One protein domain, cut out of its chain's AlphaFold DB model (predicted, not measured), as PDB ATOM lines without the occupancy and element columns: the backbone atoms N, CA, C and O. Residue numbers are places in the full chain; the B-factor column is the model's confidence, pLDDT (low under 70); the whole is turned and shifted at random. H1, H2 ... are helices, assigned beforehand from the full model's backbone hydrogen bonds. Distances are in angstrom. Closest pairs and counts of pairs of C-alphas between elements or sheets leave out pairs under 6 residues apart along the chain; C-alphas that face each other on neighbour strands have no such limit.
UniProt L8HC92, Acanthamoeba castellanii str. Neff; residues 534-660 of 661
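What this domain is: This is residues 534 to 660 of the 661 residues of a protein of Acanthamoeba castellanii str. Neff (UniProt L8HC92). One long helix, H4, is the spine; H1 crosses it, H6 lies along it, and H3 runs near it with tiny H5 packed on H3, while H2 turns a corner from H1. The printed part has 127 residues with six named helices, H1 to H6 in order, and no named strand: all helix. It is compact, radius of gyration of the C-alphas 15.2 A, spanning 48 by 29 by 21 A.

How they stand to each other: H1, residues 534 to 550, touches H4, residues 608 to 634, at a steep tilt of 51 degrees; the closest C-alphas, of Val 540 and Val 618, are 5.4 A apart. H2, residues 554 to 561, only just touches H1, with 3 pairs of C-alphas within 8 A, only at the corner; the closest, of Leu 548 and Ala 554, are 4.7 A apart. H3, residues 577 to 590, touches H5, residues 643 to 646; the closest C-alphas, of Ala 581 and Val 646, are 4.2 A apart. H6, residues 651 to 658, touches H4 at a shallow tilt of 29 degrees, opposite ways; the closest C-alphas, of Ser 627 and Pro 651, are 5.5 A apart. Every O i to N i+4 pair is within hydrogen-bond range in H1, H2, H3, H4 and H6; H5 is too short for one.

Where its parts are: H1 begins at C-alpha 534 (195.076, 138.979, 82.537) and H6 ends at C-alpha 658 (177.047, 126.263, 74.776). H4 measures 38.8 A, H1 24.4 A.

The domain as a whole: The printed part has no cut. The links H2 to H3 and H3 to H4 are long. pLDDT is under 70 at 29 residues, among them 562 to 574.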
ATOM      1  N   SER A 534     195.692 138.348  81.355       91.94
ATOM      2  CA  SER A 534     195.076 138.979  82.537       91.94
ATOM      3  C   SER A 534     193.872 139.872  82.179       91.94
ATOM      4  O   SER A 534     192.827 139.855  82.845       91.94
ATOM      5  N   HIS A 535     193.967 140.624  81.079       90.44
ATOM      6  CA  HIS A 535     192.832 141.387  80.558       90.44
ATOM      7  C   HIS A 535     191.756 140.481  79.935       90.44
ATOM      8  O   HIS A 535     190.569 140.785  80.065       90.44
ATOM      9  N   LEU A 536     192.134 139.354  79.327       91.75
ATOM     10  CA  LEU A 536     191.215 138.349  78.794       91.75
ATOM     11  C   LEU A 536     190.380 137.714  79.911       91.75
ATOM     12  O   LEU A 536     189.161 137.648  79.784       91.75
ATOM     13  N   ASP A 537     190.988 137.343  81.035       91.62
ATOM     14  CA  ASP A 537     190.266 136.815  82.198       91.62
ATOM     15  C   ASP A 537     189.346 137.875  82.835       91.62
ATOM     16  O   ASP A 537     188.223 137.574  83.256       91.62
ATOM     17  N   THR A 538     189.758 139.149  82.828       90.25
ATOM     18  CA  THR A 538     188.904 140.282  83.239       90.25
ATOM     19  C   THR A 538     187.688 140.438  82.312       90.25
ATOM     20  O   THR A 538     186.565 140.645  82.771       90.25
ATOM     21  N   LEU A 539     187.882 140.287  80.999       90.44
ATOM     22  CA  LEU A 539     186.804 140.320  80.012       90.44
ATOM     23  C   LEU A 539     185.847 139.128  80.179       90.44
ATOM     24  O   LEU A 539     184.631 139.313  80.217       90.44
ATOM     25  N   VAL A 540     186.389 137.918  80.322       90.00
ATOM     26  CA  VAL A 540     185.626 136.678  80.524       90.00
ATOM     27  C   VAL A 540     184.785 136.752  81.801       90.00
ATOM     28  O   VAL A 540     183.615 136.362  81.786       90.00
ATOM     29  N   THR A 541     185.336 137.272  82.901       89.06
ATOM     30  CA  THR A 541     184.608 137.399  84.176       89.06
ATOM     31  C   THR A 541     183.490 138.441  84.107       89.06
ATOM     32  O   THR A 541     182.375 138.142  84.542       89.06
ATOM     33  N   GLU A 542     183.707 139.610  83.494       87.81
ATOM     34  CA  GLU A 542     182.640 140.607  83.303       87.81
ATOM     35  C   GLU A 542     181.556 140.164  82.308       87.81
ATOM     36  O   GLU A 542     180.372 140.417  82.551       87.81
ATOM     37  N   GLU A 543     181.910 139.463  81.226       85.94
ATOM     38  CA  GLU A 543     180.928 138.902  80.288       85.94
ATOM     39  C   GLU A 543     180.105 137.778  80.923       85.94
ATOM     40  O   GLU A 543     178.878 137.767  80.795       85.94
ATOM     41  N   THR A 544     180.746 136.896  81.696       85.50
ATOM     42  CA  THR A 544     180.050 135.874  82.492       85.50
ATOM     43  C   THR A 544     179.107 136.541  83.499       85.50
ATOM     44  O   THR A 544     177.925 136.203  83.572       85.50
ATOM     45  N   ALA A 545     179.570 137.565  84.223       85.38
ATOM     46  CA  ALA A 545     178.737 138.323  85.154       85.38
ATOM     47  C   ALA A 545     177.588 139.067  84.446       85.38
ATOM     48  O   ALA A 545     176.477 139.122  84.973       85.38
ATOM     49  N   ARG A 546     177.800 139.626  83.244       84.44
ATOM     50  CA  ARG A 546     176.744 140.226  82.407       84.44
ATOM     51  C   ARG A 546     175.681 139.188  82.049       84.44
ATOM     52  O   ARG A 546     174.501 139.454  82.270       84.44
ATOM     53  N   PHE A 547     176.080 138.012  81.566       83.06
ATOM     54  CA  PHE A 547     175.149 136.937  81.222       83.06
ATOM     55  C   PHE A 547     174.324 136.483  82.439       83.06
ATOM     56  O   PHE A 547     173.097 136.443  82.377       83.06
ATOM     57  N   LEU A 548     174.966 136.251  83.589       82.19
ATOM     58  CA  LEU A 548     174.284 135.847  84.827       82.19
ATOM     59  C   LEU A 548     173.347 136.931  85.387       82.19
ATOM     60  O   LEU A 548     172.305 136.598  85.961       82.19
ATOM     61  N   ARG A 549     173.702 138.218  85.232       82.88
ATOM     62  CA  ARG A 549     172.843 139.366  85.583       82.88
ATOM     63  C   ARG A 549     171.604 139.393  84.684       82.88
ATOM     64  O   ARG A 549     170.495 139.460  85.204       82.88
ATOM     65  N   ASN A 550     171.778 139.236  83.371       78.25
ATOM     66  CA  ASN A 550     170.674 139.169  82.409       78.25
ATOM     67  C   ASN A 550     169.749 137.959  82.651       78.25
ATOM     68  O   ASN A 550     168.536 138.077  82.514       78.25
ATOM     69  N   CYS A 551     170.302 136.821  83.083       78.31
ATOM     70  CA  CYS A 551     169.537 135.630  83.470       78.31
ATOM     71  C   CYS A 551     168.810 135.758  84.827       78.31
ATOM     72  O   CYS A 551     168.064 134.855  85.206       78.31
ATOM     73  N   GLY A 552     169.057 136.822  85.605       74.94
ATOM     74  CA  GLY A 552     168.504 136.996  86.956       74.94
ATOM     75  C   GLY A 552     169.030 135.995  87.997       74.94
ATOM     76  O   GLY A 552     168.399 135.802  89.037       74.94
ATOM     77  N   ILE A 553     170.163 135.335  87.726       79.44
ATOM     78  CA  ILE A 553     170.728 134.276  88.580       79.44
ATOM     79  C   ILE A 553     172.019 134.702  89.302       79.44
ATOM     80  O   ILE A 553     172.408 134.052  90.269       79.44
ATOM     81  N   ALA A 554     172.649 135.814  88.899       78.62
ATOM     82  CA  ALA A 554     173.914 136.307  89.463       78.62
ATOM     83  C   ALA A 554     173.934 136.384  91.002       78.62
ATOM     84  O   ALA A 554     174.860 135.870  91.622       78.62
ATOM     85  N   GLU A 555     172.904 136.961  91.625       74.56
ATOM     86  CA  GLU A 555     172.818 137.081  93.091       74.56
ATOM     87  C   GLU A 555     172.788 135.709  93.785       74.56
ATOM     88  O   GLU A 555     173.430 135.508  94.812       74.56
ATOM     89  N   LYS A 556     172.102 134.729  93.184       76.25
ATOM     90  CA  LYS A 556     172.000 133.355  93.703       76.25
ATOM     91  C   LYS A 556     173.323 132.601  93.567       76.25
ATOM     92  O   LYS A 556     173.712 131.872  94.476       76.25
ATOM     93  N   MET A 557     174.041 132.827  92.467       74.12
ATOM     94  CA  MET A 557     175.382 132.277  92.261       74.12
ATOM     95  C   MET A 557     176.414 132.904  93.207       74.12
ATOM     96  O   MET A 557     177.254 132.186  93.743       74.12
ATOM     97  N   ALA A 558     176.308 134.203  93.498       74.31
ATOM     98  CA  ALA A 558     177.161 134.867  94.482       74.31
ATOM     99  C   ALA A 558     176.950 134.309  95.904       74.31
ATOM    100  O   ALA A 558     177.928 134.046  96.604       74.31
ATOM    101  N   VAL A 559     175.701 134.046  96.313       74.88
ATOM    102  CA  VAL A 559     175.386 133.379  97.599       74.88
ATOM    103  C   VAL A 559     175.961 131.957  97.663       74.88
ATOM    104  O   VAL A 559     176.416 131.524  98.721       74.88
ATOM    105  N   LEU A 560     175.994 131.239  96.535       74.38
ATOM    106  CA  LEU A 560     176.592 129.904  96.443       74.38
ATOM    107  C   LEU A 560     178.129 129.935  96.553       74.38
ATOM    108  O   LEU A 560     178.704 129.039  97.168       74.38
ATOM    109  N   GLN A 561     178.790 130.960  96.003       71.94
ATOM    110  CA  GLN A 561     180.254 131.096  96.010       71.94
ATOM    111  C   GLN A 561     180.826 131.698  97.306       71.94
ATOM    112  O   GLN A 561     181.832 131.208  97.812       71.94
ATOM    113  N   TYR A 562     180.200 132.739  97.864       68.50
ATOM    114  CA  TYR A 562     180.734 133.527  98.992       68.50
ATOM    115  C   TYR A 562     180.057 133.210 100.339       68.50
ATOM    116  O   TYR A 562     179.923 134.066 101.215       68.50
ATOM    117  N   ARG A 563     179.604 131.964 100.504       66.25
ATOM    118  CA  ARG A 563     178.822 131.486 101.652       66.25
ATOM    119  C   ARG A 563     179.565 131.643 102.989       66.25
ATOM    120  O   ARG A 563     180.530 130.935 103.262       66.25
ATOM    121  N   THR A 564     179.050 132.503 103.867       55.28
ATOM    122  CA  THR A 564     179.562 132.725 105.238       55.28
ATOM    123  C   THR A 564     178.919 131.830 106.305       55.28
ATOM    124  O   THR A 564     179.450 131.715 107.408       55.28
ATOM    125  N   THR A 565     177.799 131.169 106.000       55.84
ATOM    126  CA  THR A 565     176.976 130.389 106.941       55.84
ATOM    127  C   THR A 565     176.937 128.895 106.594       55.84
ATOM    128  O   THR A 565     176.623 128.490 105.474       55.84
ATOM    129  N   GLN A 566     177.200 128.026 107.579       57.88
ATOM    130  CA  GLN A 566     177.176 126.560 107.402       57.88
ATOM    131  C   GLN A 566     175.770 125.922 107.571       57.88
ATOM    132  O   GLN A 566     175.657 124.732 107.859       57.88
ATOM    133  N   GLY A 567     174.688 126.694 107.395       63.53
ATOM    134  CA  GLY A 567     173.299 126.198 107.366       63.53
ATOM    135  C   GLY A 567     172.859 125.774 105.952       63.53
ATOM    136  O   GLY A 567     173.450 126.248 104.987       63.53
ATOM    137  N   PRO A 568     171.873 124.869 105.782       67.50
ATOM    138  CA  PRO A 568     171.475 124.337 104.468       67.50
ATOM    139  C   PRO A 568     170.981 125.440 103.514       67.50
ATOM    140  O   PRO A 568     170.211 126.301 103.939       67.50
ATOM    141  N   LEU A 569     171.372 125.389 102.229       67.31
ATOM    142  CA  LEU A 569     171.083 126.470 101.263       67.31
ATOM    143  C   LEU A 569     169.585 126.798 101.121       67.31
ATOM    144  O   LEU A 569     169.254 127.947 100.846       67.31
ATOM    145  N   SER A 570     168.674 125.844 101.342       66.94
ATOM    146  CA  SER A 570     167.228 126.093 101.245       66.94
ATOM    147  C   SER A 570     166.656 127.034 102.319       66.94
ATOM    148  O   SER A 570     165.519 127.483 102.169       66.94
ATOM    149  N   LEU A 571     167.420 127.349 103.376       66.69
ATOM    150  CA  LEU A 571     167.043 128.299 104.434       66.69
ATOM    151  C   LEU A 571     167.674 129.696 104.274       66.69
ATOM    152  O   LEU A 571     167.311 130.600 105.025       66.69
ATOM    153  N   GLU A 572     168.594 129.890 103.325       69.62
ATOM    154  CA  GLU A 572     169.206 131.199 103.070       69.62
ATOM    155  C   GLU A 572     168.243 132.119 102.286       69.62
ATOM    156  O   GLU A 572     167.525 131.656 101.386       69.62
ATOM    157  N   PRO A 573     168.188 133.430 102.595       64.69
ATOM    158  CA  PRO A 573     167.213 134.341 102.004       64.69
ATOM    159  C   PRO A 573     167.390 134.441 100.482       64.69
ATOM    160  O   PRO A 573     168.430 134.852  99.976       64.69
ATOM    161  N   GLY A 574     166.342 134.066  99.742       67.44
ATOM    162  CA  GLY A 574     166.325 134.062  98.275       67.44
ATOM    163  C   GLY A 574     166.822 132.769  97.611       67.44
ATOM    164  O   GLY A 574     166.745 132.680  96.380       67.44
ATOM    165  N   MET A 575     167.273 131.769  98.377       71.75
ATOM    166  CA  MET A 575     167.698 130.444  97.882       71.75
ATOM    167  C   MET A 575     166.655 129.334  98.096       71.75
ATOM    168  O   MET A 575     166.954 128.145  97.948       71.75
ATOM    169  N   ASP A 576     165.407 129.715  98.384       75.88
ATOM    170  CA  ASP A 576     164.273 128.799  98.471       75.88
ATOM    171  C   ASP A 576     163.976 128.107  97.126       75.88
ATOM    172  O   ASP A 576     164.249 128.631  96.041       75.88
ATOM    173  N   SER A 577     163.356 126.926  97.196       70.94
ATOM    174  CA  SER A 577     163.091 126.069  96.030       70.94
ATOM    175  C   SER A 577     162.273 126.758  94.919       70.94
ATOM    176  O   SER A 577     162.452 126.451  93.741       70.94
ATOM    177  N   ARG A 578     161.408 127.735  95.243       74.62
ATOM    178  CA  ARG A 578     160.583 128.441  94.244       74.62
ATOM    179  C   ARG A 578     161.351 129.577  93.577       74.62
ATOM    180  O   ARG A 578     161.315 129.686  92.349       74.62
ATOM    181  N   SER A 579     162.065 130.391  94.351       78.88
ATOM    182  CA  SER A 579     162.922 131.456  93.819       78.88
ATOM    183  C   SER A 579     164.057 130.889  92.972       78.88
ATOM    184  O   SER A 579     164.341 131.418  91.897       78.88
ATOM    185  N   LEU A 580     164.676 129.788  93.412       78.25
ATOM    186  CA  LEU A 580     165.753 129.147  92.667       78.25
ATOM    187  C   LEU A 580     165.242 128.512  91.367       78.25
ATOM    188  O   LEU A 580     165.785 128.804  90.305       78.25
ATOM    189  N   ALA A 581     164.134 127.760  91.406       77.50
ATOM    190  CA  ALA A 581     163.519 127.205  90.195       77.50
ATOM    191  C   ALA A 581     163.058 128.291  89.203       77.50
ATOM    192  O   ALA A 581     163.022 128.054  87.997       77.50
ATOM    193  N   THR A 582     162.700 129.486  89.684       80.56
ATOM    194  CA  THR A 582     162.323 130.616  88.821       80.56
ATOM    195  C   THR A 582     163.544 131.222  88.126       80.56
ATOM    196  O   THR A 582     163.491 131.447  86.919       80.56
ATOM    197  N   ALA A 583     164.656 131.417  88.843       78.12
ATOM    198  CA  ALA A 583     165.900 131.928  88.264       78.12
ATOM    199  C   ALA A 583     166.561 130.922  87.304       78.12
ATOM    200  O   ALA A 583     166.990 131.309  86.220       78.12
ATOM    201  N   VAL A 584     166.557 129.625  87.637       80.69
ATOM    202  CA  VAL A 584     167.040 128.571  86.729       80.69
ATOM    203  C   VAL A 584     166.193 128.524  85.456       80.69
ATOM    204  O   VAL A 584     166.751 128.498  84.370       80.69
ATOM    205  N   ARG A 585     164.859 128.647  85.533       79.75
ATOM    206  CA  ARG A 585     164.011 128.774  84.327       79.75
ATOM    207  C   ARG A 585     164.263 130.059  83.529       79.75
ATOM    208  O   ARG A 585     163.974 130.076  82.336       79.75
ATOM    209  N   GLY A 586     164.745 131.128  84.164       77.81
ATOM    210  CA  GLY A 586     165.219 132.337  83.484       77.81
ATOM    211  C   GLY A 586     166.473 132.043  82.661       77.81
ATOM    212  O   GLY A 586     166.465 132.216  81.448       77.81
ATOM    213  N   PHE A 587     167.488 131.475  83.310       80.00
ATOM    214  CA  PHE A 587     168.727 131.001  82.689       80.00
ATOM    215  C   PHE A 587     168.484 129.992  81.547       80.00
ATOM    216  O   PHE A 587     169.010 130.162  80.453       80.00
ATOM    217  N   GLU A 588     167.615 128.995  81.744       76.69
ATOM    218  CA  GLU A 588     167.237 128.007  80.719       76.69
ATOM    219  C   GLU A 588     166.569 128.645  79.486       76.69
ATOM    220  O   GLU A 588     166.752 128.165  78.367       76.69
ATOM    221  N   ARG A 589     165.808 129.736  79.666       79.19
ATOM    222  CA  ARG A 589     165.239 130.510  78.550       79.19
ATOM    223  C   ARG A 589     166.313 131.312  77.827       79.19
ATOM    224  O   ARG A 589     166.349 131.259  76.608       79.19
ATOM    225  N   SER A 590     167.196 131.992  78.559       74.06
ATOM    226  CA  SER A 590     168.307 132.758  77.979       74.06
ATOM    227  C   SER A 590     169.342 131.883  77.260       74.06
ATOM    228  O   SER A 590     169.943 132.344  76.304       74.06
ATOM    229  N   LEU A 591     169.515 130.617  77.654       73.88
ATOM    230  CA  LEU A 591     170.294 129.628  76.887       73.88
ATOM    231  C   LEU A 591     169.582 129.136  75.616       73.88
ATOM    232  O   LEU A 591     170.231 128.626  74.710       73.88
ATOM    233  N   SER A 592     168.253 129.247  75.559       71.62
ATOM    234  CA  SER A 592     167.449 128.862  74.389       71.62
ATOM    235  C   SER A 592     167.232 130.027  73.412       71.62
ATOM    236  O   SER A 592     166.626 129.832  72.360       71.62
ATOM    237  N   ASP A 593     167.674 131.232  73.776       74.06
ATOM    238  CA  ASP A 593     167.500 132.469  73.021       74.06
ATOM    239  C   ASP A 593     168.845 132.910  72.428       74.06
ATOM    240  O   ASP A 593     169.766 133.314  73.140       74.06
ATOM    241  N   LEU A 594     168.944 132.826  71.100       59.97
ATOM    242  CA  LEU A 594     170.169 133.115  70.353       59.97
ATOM    243  C   LEU A 594     170.633 134.572  70.526       59.97
ATOM    244  O   LEU A 594     171.832 134.839  70.478       59.97
ATOM    245  N   GLU A 595     169.706 135.513  70.749       58.84
ATOM    246  CA  GLU A 595     170.045 136.927  70.957       58.84
ATOM    247  C   GLU A 595     170.550 137.194  72.385       58.84
ATOM    248  O   GLU A 595     171.374 138.086  72.607       58.84
ATOM    249  N   ALA A 596     170.126 136.387  73.364       58.31
ATOM    250  CA  ALA A 596     170.562 136.511  74.754       58.31
ATOM    251  C   ALA A 596     172.002 136.009  74.988       58.31
ATOM    252  O   ALA A 596     172.666 136.483  75.916       58.31
ATOM    253  N   PHE A 597     172.500 135.099  74.141       65.88
ATOM    254  CA  PHE A 597     173.873 134.577  74.193       65.88
ATOM    255  C   PHE A 597     174.894 135.414  73.392       65.88
ATOM    256  O   PHE A 597     176.072 135.067  73.324       65.88
ATOM    257  N   ILE A 598     174.497 136.561  72.824       67.75
ATOM    258  CA  ILE A 598     175.442 137.465  72.151       67.75
ATOM    259  C   ILE A 598     176.489 137.978  73.162       67.75
ATOM    260  O   ILE A 598     176.159 138.454  74.261       67.75
ATOM    261  N   MET A 599     177.765 137.909  72.770       77.00
ATOM    262  CA  MET A 599     178.933 138.362  73.537       77.00
ATOM    263  C   MET A 599     179.537 139.633  72.909       77.00
ATOM    264  O   MET A 599     180.616 139.582  72.311       77.00
ATOM    265  N   PRO A 600     178.879 140.806  73.036       78.00
ATOM    266  CA  PRO A 600     179.207 142.002  72.263       78.00
ATOM    267  C   PRO A 600     180.569 142.607  72.622       78.00
ATOM    268  O   PRO A 600     181.051 143.474  71.900       78.00
ATOM    269  N   HIS A 601     181.188 142.202  73.738       81.62
ATOM    270  CA  HIS A 601     182.562 142.590  74.062       81.62
ATOM    271  C   HIS A 601     183.584 141.619  73.452       81.62
ATOM    272  O   HIS A 601     184.591 142.075  72.920       81.62
ATOM    273  N   CYS A 602     183.297 140.314  73.412       81.19
ATOM    274  CA  CYS A 602     184.142 139.348  72.700       81.19
ATOM    275  C   CYS A 602     184.162 139.632  71.188       81.19
ATOM    276  O   CYS A 602     185.214 139.560  70.558       81.19
ATOM    277  N   ASP A 603     183.033 140.038  70.605       83.25
ATOM    278  CA  ASP A 603     182.934 140.338  69.169       83.25
ATOM    279  C   ASP A 603     183.744 141.576  68.739       83.25
ATOM    280  O   ASP A 603     184.149 141.677  67.582       83.25
ATOM    281  N   LYS A 604     184.047 142.486  69.678       85.69
ATOM    282  CA  LYS A 604     184.936 143.645  69.476       85.69
ATOM    283  C   LYS A 604     186.433 143.282  69.510       85.69
ATOM    284  O   LYS A 604     187.263 144.157  69.257       85.69
ATOM    285  N   LEU A 605     186.807 142.043  69.843       88.62
ATOM    286  CA  LEU A 605     188.203 141.593  69.774       88.62
ATOM    287  C   LEU A 605     188.631 141.464  68.310       88.62
ATOM    288  O   LEU A 605     187.960 140.793  67.524       88.62
ATOM    289  N   MET A 606     189.748 142.089  67.943       86.44
ATOM    290  CA  MET A 606     190.250 142.122  66.565       86.44
ATOM    291  C   MET A 606     190.800 140.763  66.121       86.44
ATOM    292  O   MET A 606     190.543 140.328  64.997       86.44
ATOM    293  N   GLU A 607     191.523 140.072  67.003       86.50
ATOM    294  CA  GLU A 607     192.161 138.796  66.690       86.50
ATOM    295  C   GLU A 607     191.184 137.614  66.798       86.50
ATOM    296  O   GLU A 607     190.498 137.427  67.805       86.50
ATOM    297  N   HIS A 608     191.146 136.774  65.758       85.69
ATOM    298  CA  HIS A 608     190.244 135.622  65.686       85.69
ATOM    299  C   HIS A 608     190.506 134.582  66.789       85.69
ATOM    300  O   HIS A 608     189.559 134.060  67.376       85.69
ATOM    301  N   ASN A 609     191.777 134.301  67.092       86.31
ATOM    302  CA  ASN A 609     192.156 133.285  68.075       86.31
ATOM    303  C   ASN A 609     191.728 133.699  69.487       86.31
ATOM    304  O   ASN A 609     191.035 132.946  70.164       86.31
ATOM    305  N   LEU A 610     192.046 134.935  69.889       87.19
ATOM    306  CA  LEU A 610     191.610 135.491  71.173       87.19
ATOM    307  C   LEU A 610     190.081 135.563  71.278       87.19
ATOM    308  O   LEU A 610     189.537 135.261  72.337       87.19
ATOM    309  N   ARG A 611     189.367 135.870  70.183       87.94
ATOM    310  CA  ARG A 611     187.893 135.837  70.147       87.94
ATOM    311  C   ARG A 611     187.329 134.435  70.403       87.94
ATOM    312  O   ARG A 611     186.393 134.300  71.190       87.94
ATOM    313  N   ALA A 612     187.885 133.407  69.761       85.56
ATOM    314  CA  ALA A 612     187.470 132.019  69.964       85.56
ATOM    315  C   ALA A 612     187.768 131.547  71.400       85.56
ATOM    316  O   ALA A 612     186.882 131.011  72.067       85.56
ATOM    317  N   THR A 613     188.970 131.831  71.911       87.75
ATOM    318  CA  THR A 613     189.369 131.516  73.291       87.75
ATOM    319  C   THR A 613     188.486 132.227  74.320       87.75
ATOM    320  O   THR A 613     188.039 131.587  75.269       87.75
ATOM    321  N   ALA A 614     188.173 133.515  74.128       86.56
ATOM    322  CA  ALA A 614     187.278 134.270  75.008       86.56
ATOM    323  C   ALA A 614     185.888 133.624  75.093       86.56
ATOM    324  O   ALA A 614     185.392 133.369  76.189       86.56
ATOM    325  N   ARG A 615     185.284 133.311  73.935       84.94
ATOM    326  CA  ARG A 615     183.969 132.657  73.853       84.94
ATOM    327  C   ARG A 615     183.971 131.292  74.545       84.94
ATOM    328  O   ARG A 615     183.098 131.052  75.375       84.94
ATOM    329  N   SER A 616     184.982 130.453  74.282       87.19
ATOM    330  CA  SER A 616     185.144 129.157  74.960       87.19
ATOM    331  C   SER A 616     185.242 129.332  76.475       87.19
ATOM    332  O   SER A 616     184.464 128.725  77.196       87.19
ATOM    333  N   ARG A 617     186.115 130.222  76.976       88.06
ATOM    334  CA  ARG A 617     186.279 130.452  78.424       88.06
ATOM    335  C   ARG A 617     185.016 130.997  79.097       88.06
ATOM    336  O   ARG A 617     184.732 130.620  80.232       88.06
ATOM    337  N   VAL A 618     184.246 131.870  78.435       86.25
ATOM    338  CA  VAL A 618     182.931 132.312  78.944       86.25
ATOM    339  C   VAL A 618     181.964 131.127  78.999       86.25
ATOM    340  O   VAL A 618     181.301 130.932  80.017       86.25
ATOM    341  N   GLY A 619     181.925 130.300  77.952       84.12
ATOM    342  CA  GLY A 619     181.123 129.079  77.904       84.12
ATOM    343  C   GLY A 619     181.473 128.085  79.015       84.12
ATOM    344  O   GLY A 619     180.603 127.712  79.804       84.12
ATOM    345  N   ASP A 620     182.750 127.722  79.142       86.50
ATOM    346  CA  ASP A 620     183.273 126.824  80.175       86.50
ATOM    347  C   ASP A 620     182.985 127.354  81.591       86.50
ATOM    348  O   ASP A 620     182.571 126.587  82.462       86.50
ATOM    349  N   ASN A 621     183.109 128.667  81.828       85.06
ATOM    350  CA  ASN A 621     182.737 129.274  83.110       85.06
ATOM    351  C   ASN A 621     181.229 129.190  83.382       85.06
ATOM    352  O   ASN A 621     180.833 128.847  84.497       85.06
ATOM    353  N   ILE A 622     180.368 129.446  82.392       83.81
ATOM    354  CA  ILE A 622     178.910 129.292  82.535       83.81
ATOM    355  C   ILE A 622     178.548 127.830  82.845       83.81
ATOM    356  O   ILE A 622     177.748 127.573  83.749       83.81
ATOM    357  N   VAL A 623     179.170 126.869  82.156       84.81
ATOM    358  CA  VAL A 623     178.990 125.426  82.389       84.81
ATOM    359  C   VAL A 623     179.494 125.019  83.776       84.81
ATOM    360  O   VAL A 623     178.795 124.293  84.484       84.81
ATOM    361  N   GLY A 624     180.662 125.499  84.207       84.56
ATOM    362  CA  GLY A 624     181.225 125.225  85.534       84.56
ATOM    363  C   GLY A 624     180.357 125.781  86.665       84.56
ATOM    364  O   GLY A 624     180.057 125.076  87.629       84.56
ATOM    365  N   LEU A 625     179.861 127.009  86.513       81.62
ATOM    366  CA  LEU A 625     178.926 127.632  87.450       81.62
ATOM    367  C   LEU A 625     177.589 126.882  87.512       81.62
ATOM    368  O   LEU A 625     177.087 126.613  88.605       81.62
ATOM    369  N   PHE A 626     177.033 126.483  86.368       81.00
ATOM    370  CA  PHE A 626     175.826 125.656  86.330       81.00
ATOM    371  C   PHE A 626     176.055 124.266  86.944       81.00
ATOM    372  O   PHE A 626     175.177 123.751  87.634       81.00
ATOM    373  N   SER A 627     177.242 123.679  86.761       83.44
ATOM    374  CA  SER A 627     177.634 122.405  87.378       83.44
ATOM    375  C   SER A 627     177.675 122.518  88.901       83.44
ATOM    376  O   SER A 627     177.033 121.722  89.580       83.44
ATOM    377  N   ALA A 628     178.321 123.558  89.437       81.75
ATOM    378  CA  ALA A 628     178.356 123.829  90.874       81.75
ATOM    379  C   ALA A 628     176.951 124.078  91.455       81.75
ATOM    380  O   ALA A 628     176.641 123.616  92.555       81.75
ATOM    381  N   LEU A 629     176.066 124.755  90.710       79.56
ATOM    382  CA  LEU A 629     174.666 124.917  91.106       79.56
ATOM    383  C   LEU A 629     173.910 123.583  91.112       79.56
ATOM    384  O   LEU A 629     173.189 123.288  92.065       79.56
ATOM    385  N   HIS A 630     174.078 122.769  90.069       80.25
ATOM    386  CA  HIS A 630     173.471 121.447  89.972       80.25
ATOM    387  C   HIS A 630     173.947 120.545  91.125       80.25
ATOM    388  O   HIS A 630     173.122 119.944  91.807       80.25
ATOM    389  N   GLU A 631     175.247 120.490  91.417       81.44
ATOM    390  CA  GLU A 631     175.783 119.749  92.565       81.44
ATOM    391  C   GLU A 631     175.218 120.256  93.900       81.44
ATOM    392  O   GLU A 631     174.734 119.454  94.699       81.44
ATOM    393  N   ALA A 632     175.180 121.573  94.128       75.50
ATOM    394  CA  ALA A 632     174.638 122.145  95.360       75.50
ATOM    395  C   ALA A 632     173.135 121.863  95.557       75.50
ATOM    396  O   ALA A 632     172.691 121.687  96.694       75.50
ATOM    397  N   VAL A 633     172.351 121.795  94.475       76.38
ATOM    398  CA  VAL A 633     170.916 121.458  94.518       76.38
ATOM    399  C   VAL A 633     170.682 119.956  94.735       76.38
ATOM    400  O   VAL A 633     169.678 119.582  95.342       76.38
ATOM    401  N   TYR A 634     171.600 119.095  94.285       75.31
ATOM    402  CA  TYR A 634     171.524 117.641  94.471       75.31
ATOM    403  C   TYR A 634     172.217 117.129  95.755       75.31
ATOM    404  O   TYR A 634     171.972 115.984  96.140       75.31
ATOM    405  N   ASP A 635     173.029 117.939  96.448       77.19
ATOM    406  CA  ASP A 635     173.615 117.582  97.750       77.19
ATOM    407  C   ASP A 635     172.518 117.457  98.835       77.19
ATOM    408  O   ASP A 635     171.870 118.454  99.186       77.19
ATOM    409  N   PRO A 636     172.322 116.266  99.446       68.75
ATOM    410  CA  PRO A 636     171.314 116.057 100.487       68.75
ATOM    411  C   PRO A 636     171.512 116.936 101.733       68.75
ATOM    412  O   PRO A 636     170.565 117.132 102.498       68.75
ATOM    413  N   ARG A 637     172.706 117.508 101.951       68.12
ATOM    414  CA  ARG A 637     172.967 118.458 103.048       68.12
ATOM    415  C   ARG A 637     172.185 119.760 102.902       68.12
ATOM    416  O   ARG A 637     171.898 120.394 103.913       68.12
ATOM    417  N   ASN A 638     171.812 120.143 101.679       68.25
ATOM    418  CA  ASN A 638     171.176 121.429 101.387       68.25
ATOM    419  C   ASN A 638     169.641 121.398 101.430       68.25
ATOM    420  O   ASN A 638     169.027 122.457 101.338       68.25
ATOM    421  N   LYS A 639     169.039 120.220 101.659       70.81
ATOM    422  CA  LYS A 639     167.602 120.022 101.934       70.81
ATOM    423  C   LYS A 639     166.675 120.717 100.924       70.81
ATOM    424  O   LYS A 639     165.844 121.543 101.302       70.81
ATOM    425  N   TYR A 640     166.824 120.371  99.648       73.56
ATOM    426  CA  TYR A 640     165.844 120.678  98.607       73.56
ATOM    427  C   TYR A 640     164.893 119.489  98.433       73.56
ATOM    428  O   TYR A 640     165.350 118.382  98.163       73.56
ATOM    429  N   ASP A 641     163.583 119.715  98.577       60.69
ATOM    430  CA  ASP A 641     162.584 118.630  98.590       60.69
ATOM    431  C   ASP A 641     162.473 117.885  97.244       60.69
ATOM    432  O   ASP A 641     162.260 116.675  97.222       60.69
ATOM    433  N   GLU A 642     162.666 118.580  96.114       66.62
ATOM    434  CA  GLU A 642     162.650 117.991  94.763       66.62
ATOM    435  C   GLU A 642     163.714 118.621  93.830       66.62
ATOM    436  O   GLU A 642     163.390 119.487  93.010       66.62
ATOM    437  N   PRO A 643     164.987 118.172  93.871       65.00
ATOM    438  CA  PRO A 643     166.078 118.722  93.046       65.00
ATOM    439  C   PRO A 643     165.773 118.770  91.536       65.00
ATOM    440  O   PRO A 643     166.098 119.737  90.847       65.00
ATOM    441  N   ARG A 644     165.055 117.756  91.028       63.91
ATOM    442  CA  ARG A 644     164.647 117.619  89.614       63.91
ATOM    443  C   ARG A 644     163.614 118.652  89.143       63.91
ATOM    444  O   ARG A 644     163.460 118.844  87.941       63.91
ATOM    445  N   MET A 645     162.886 119.291  90.061       63.44
ATOM    446  CA  MET A 645     161.915 120.343  89.724       63.44
ATOM    447  C   MET A 645     162.540 121.744  89.682       63.44
ATOM    448  O   MET A 645     161.929 122.671  89.128       63.44
ATOM    449  N   VAL A 646     163.749 121.875  90.239       67.00
ATOM    450  CA  VAL A 646     164.541 123.109  90.306       67.00
ATOM    451  C   VAL A 646     165.487 123.225  89.109       67.00
ATOM    452  O   VAL A 646     165.516 124.282  88.486       67.00
ATOM    453  N   VAL A 647     166.202 122.148  88.754       71.69
ATOM    454  CA  VAL A 647     167.156 122.107  87.628       71.69
ATOM    455  C   VAL A 647     166.767 120.993  86.654       71.69
ATOM    456  O   VAL A 647     166.683 119.831  87.059       71.69
ATOM    457  N   ARG A 648     166.509 121.332  85.378       69.69
ATOM    458  CA  ARG A 648     166.000 120.369  84.380       69.69
ATOM    459  C   ARG A 648     167.087 119.767  83.500       69.69
ATOM    460  O   ARG A 648     167.034 118.570  83.220       69.69
ATOM    461  N   TYR A 649     168.046 120.577  83.060       74.69
ATOM    462  CA  TYR A 649     169.153 120.110  82.225       74.69
ATOM    463  C   TYR A 649     170.296 119.538  83.059       74.69
ATOM    464  O   TYR A 649     170.611 120.030  84.143       74.69
ATOM    465  N   LYS A 650     170.962 118.516  82.520       78.38
ATOM    466  CA  LYS A 650     172.259 118.058  83.031       78.38
ATOM    467  C   LYS A 650     173.375 119.001  82.561       78.38
ATOM    468  O   LYS A 650     173.265 119.521  81.450       78.38
ATOM    469  N   PRO A 651     174.482 119.146  83.313       77.25
ATOM    470  CA  PRO A 651     175.636 119.939  82.882       77.25
ATOM    471  C   PRO A 651     176.161 119.585  81.483       77.25
ATOM    472  O   PRO A 651     176.372 120.479  80.675       77.25
ATOM    473  N   GLU A 652     176.239 118.291  81.148       76.62
ATOM    474  CA  GLU A 652     176.574 117.772  79.804       76.62
ATOM    475  C   GLU A 652     175.710 118.375  78.679       76.62
ATOM    476  O   GLU A 652     176.187 118.684  77.587       76.62
ATOM    477  N   GLN A 653     174.410 118.561  78.940       78.06
ATOM    478  CA  GLN A 653     173.467 119.110  77.963       78.06
ATOM    479  C   GLN A 653     173.642 120.620  77.824       78.06
ATOM    480  O   GLN A 653     173.609 121.124  76.708       78.06
ATOM    481  N   VAL A 654     173.876 121.330  78.934       77.12
ATOM    482  CA  VAL A 654     174.202 122.764  78.906       77.12
ATOM    483  C   VAL A 654     175.515 122.996  78.166       77.12
ATOM    484  O   VAL A 654     175.568 123.885  77.326       77.12
ATOM    485  N   LYS A 655     176.529 122.148  78.383       78.44
ATOM    486  CA  LYS A 655     177.779 122.190  77.619       78.44
ATOM    487  C   LYS A 655     177.547 121.983  76.122       78.44
ATOM    488  O   LYS A 655     177.971 122.808  75.333       78.44
ATOM    489  N   THR A 656     176.787 120.956  75.737       78.50
ATOM    490  CA  THR A 656     176.463 120.695  74.319       78.50
ATOM    491  C   THR A 656     175.712 121.862  73.656       78.50
ATOM    492  O   THR A 656     175.865 122.086  72.460       78.50
ATOM    493  N   ILE A 657     174.887 122.598  74.412       74.62
ATOM    494  CA  ILE A 657     174.188 123.799  73.925       74.62
ATOM    495  C   ILE A 657     175.167 124.972  73.781       74.62
ATOM    496  O   ILE A 657     175.139 125.653  72.765       74.62
ATOM    497  N   VAL A 658     176.042 125.186  74.765       75.75
ATOM    498  CA  VAL A 658     177.047 126.263  74.776       75.75
ATOM    499  C   VAL A 658     178.121 126.068  73.698       75.75
ATOM    500  O   VAL A 658     178.466 127.030  73.025       75.75
ATOM    501  N   ASP A 659     178.591 124.839  73.478       73.81
ATOM    502  CA  ASP A 659     179.590 124.494  72.451       73.81
ATOM    503  C   ASP A 659     179.032 124.611  71.009       73.81
ATOM    504  O   ASP A 659     179.786 124.528  70.038       73.81
ATOM    505  N   ALA A 660     177.710 124.773  70.853       67.31
ATOM    506  CA  ALA A 660     177.016 124.894  69.568       67.31
ATOM    507  C   ALA A 660     176.642 126.347  69.187       67.31
ATOM    508  O   ALA A 660     175.979 126.540  68.161       67.31
TER     509      ALA A 660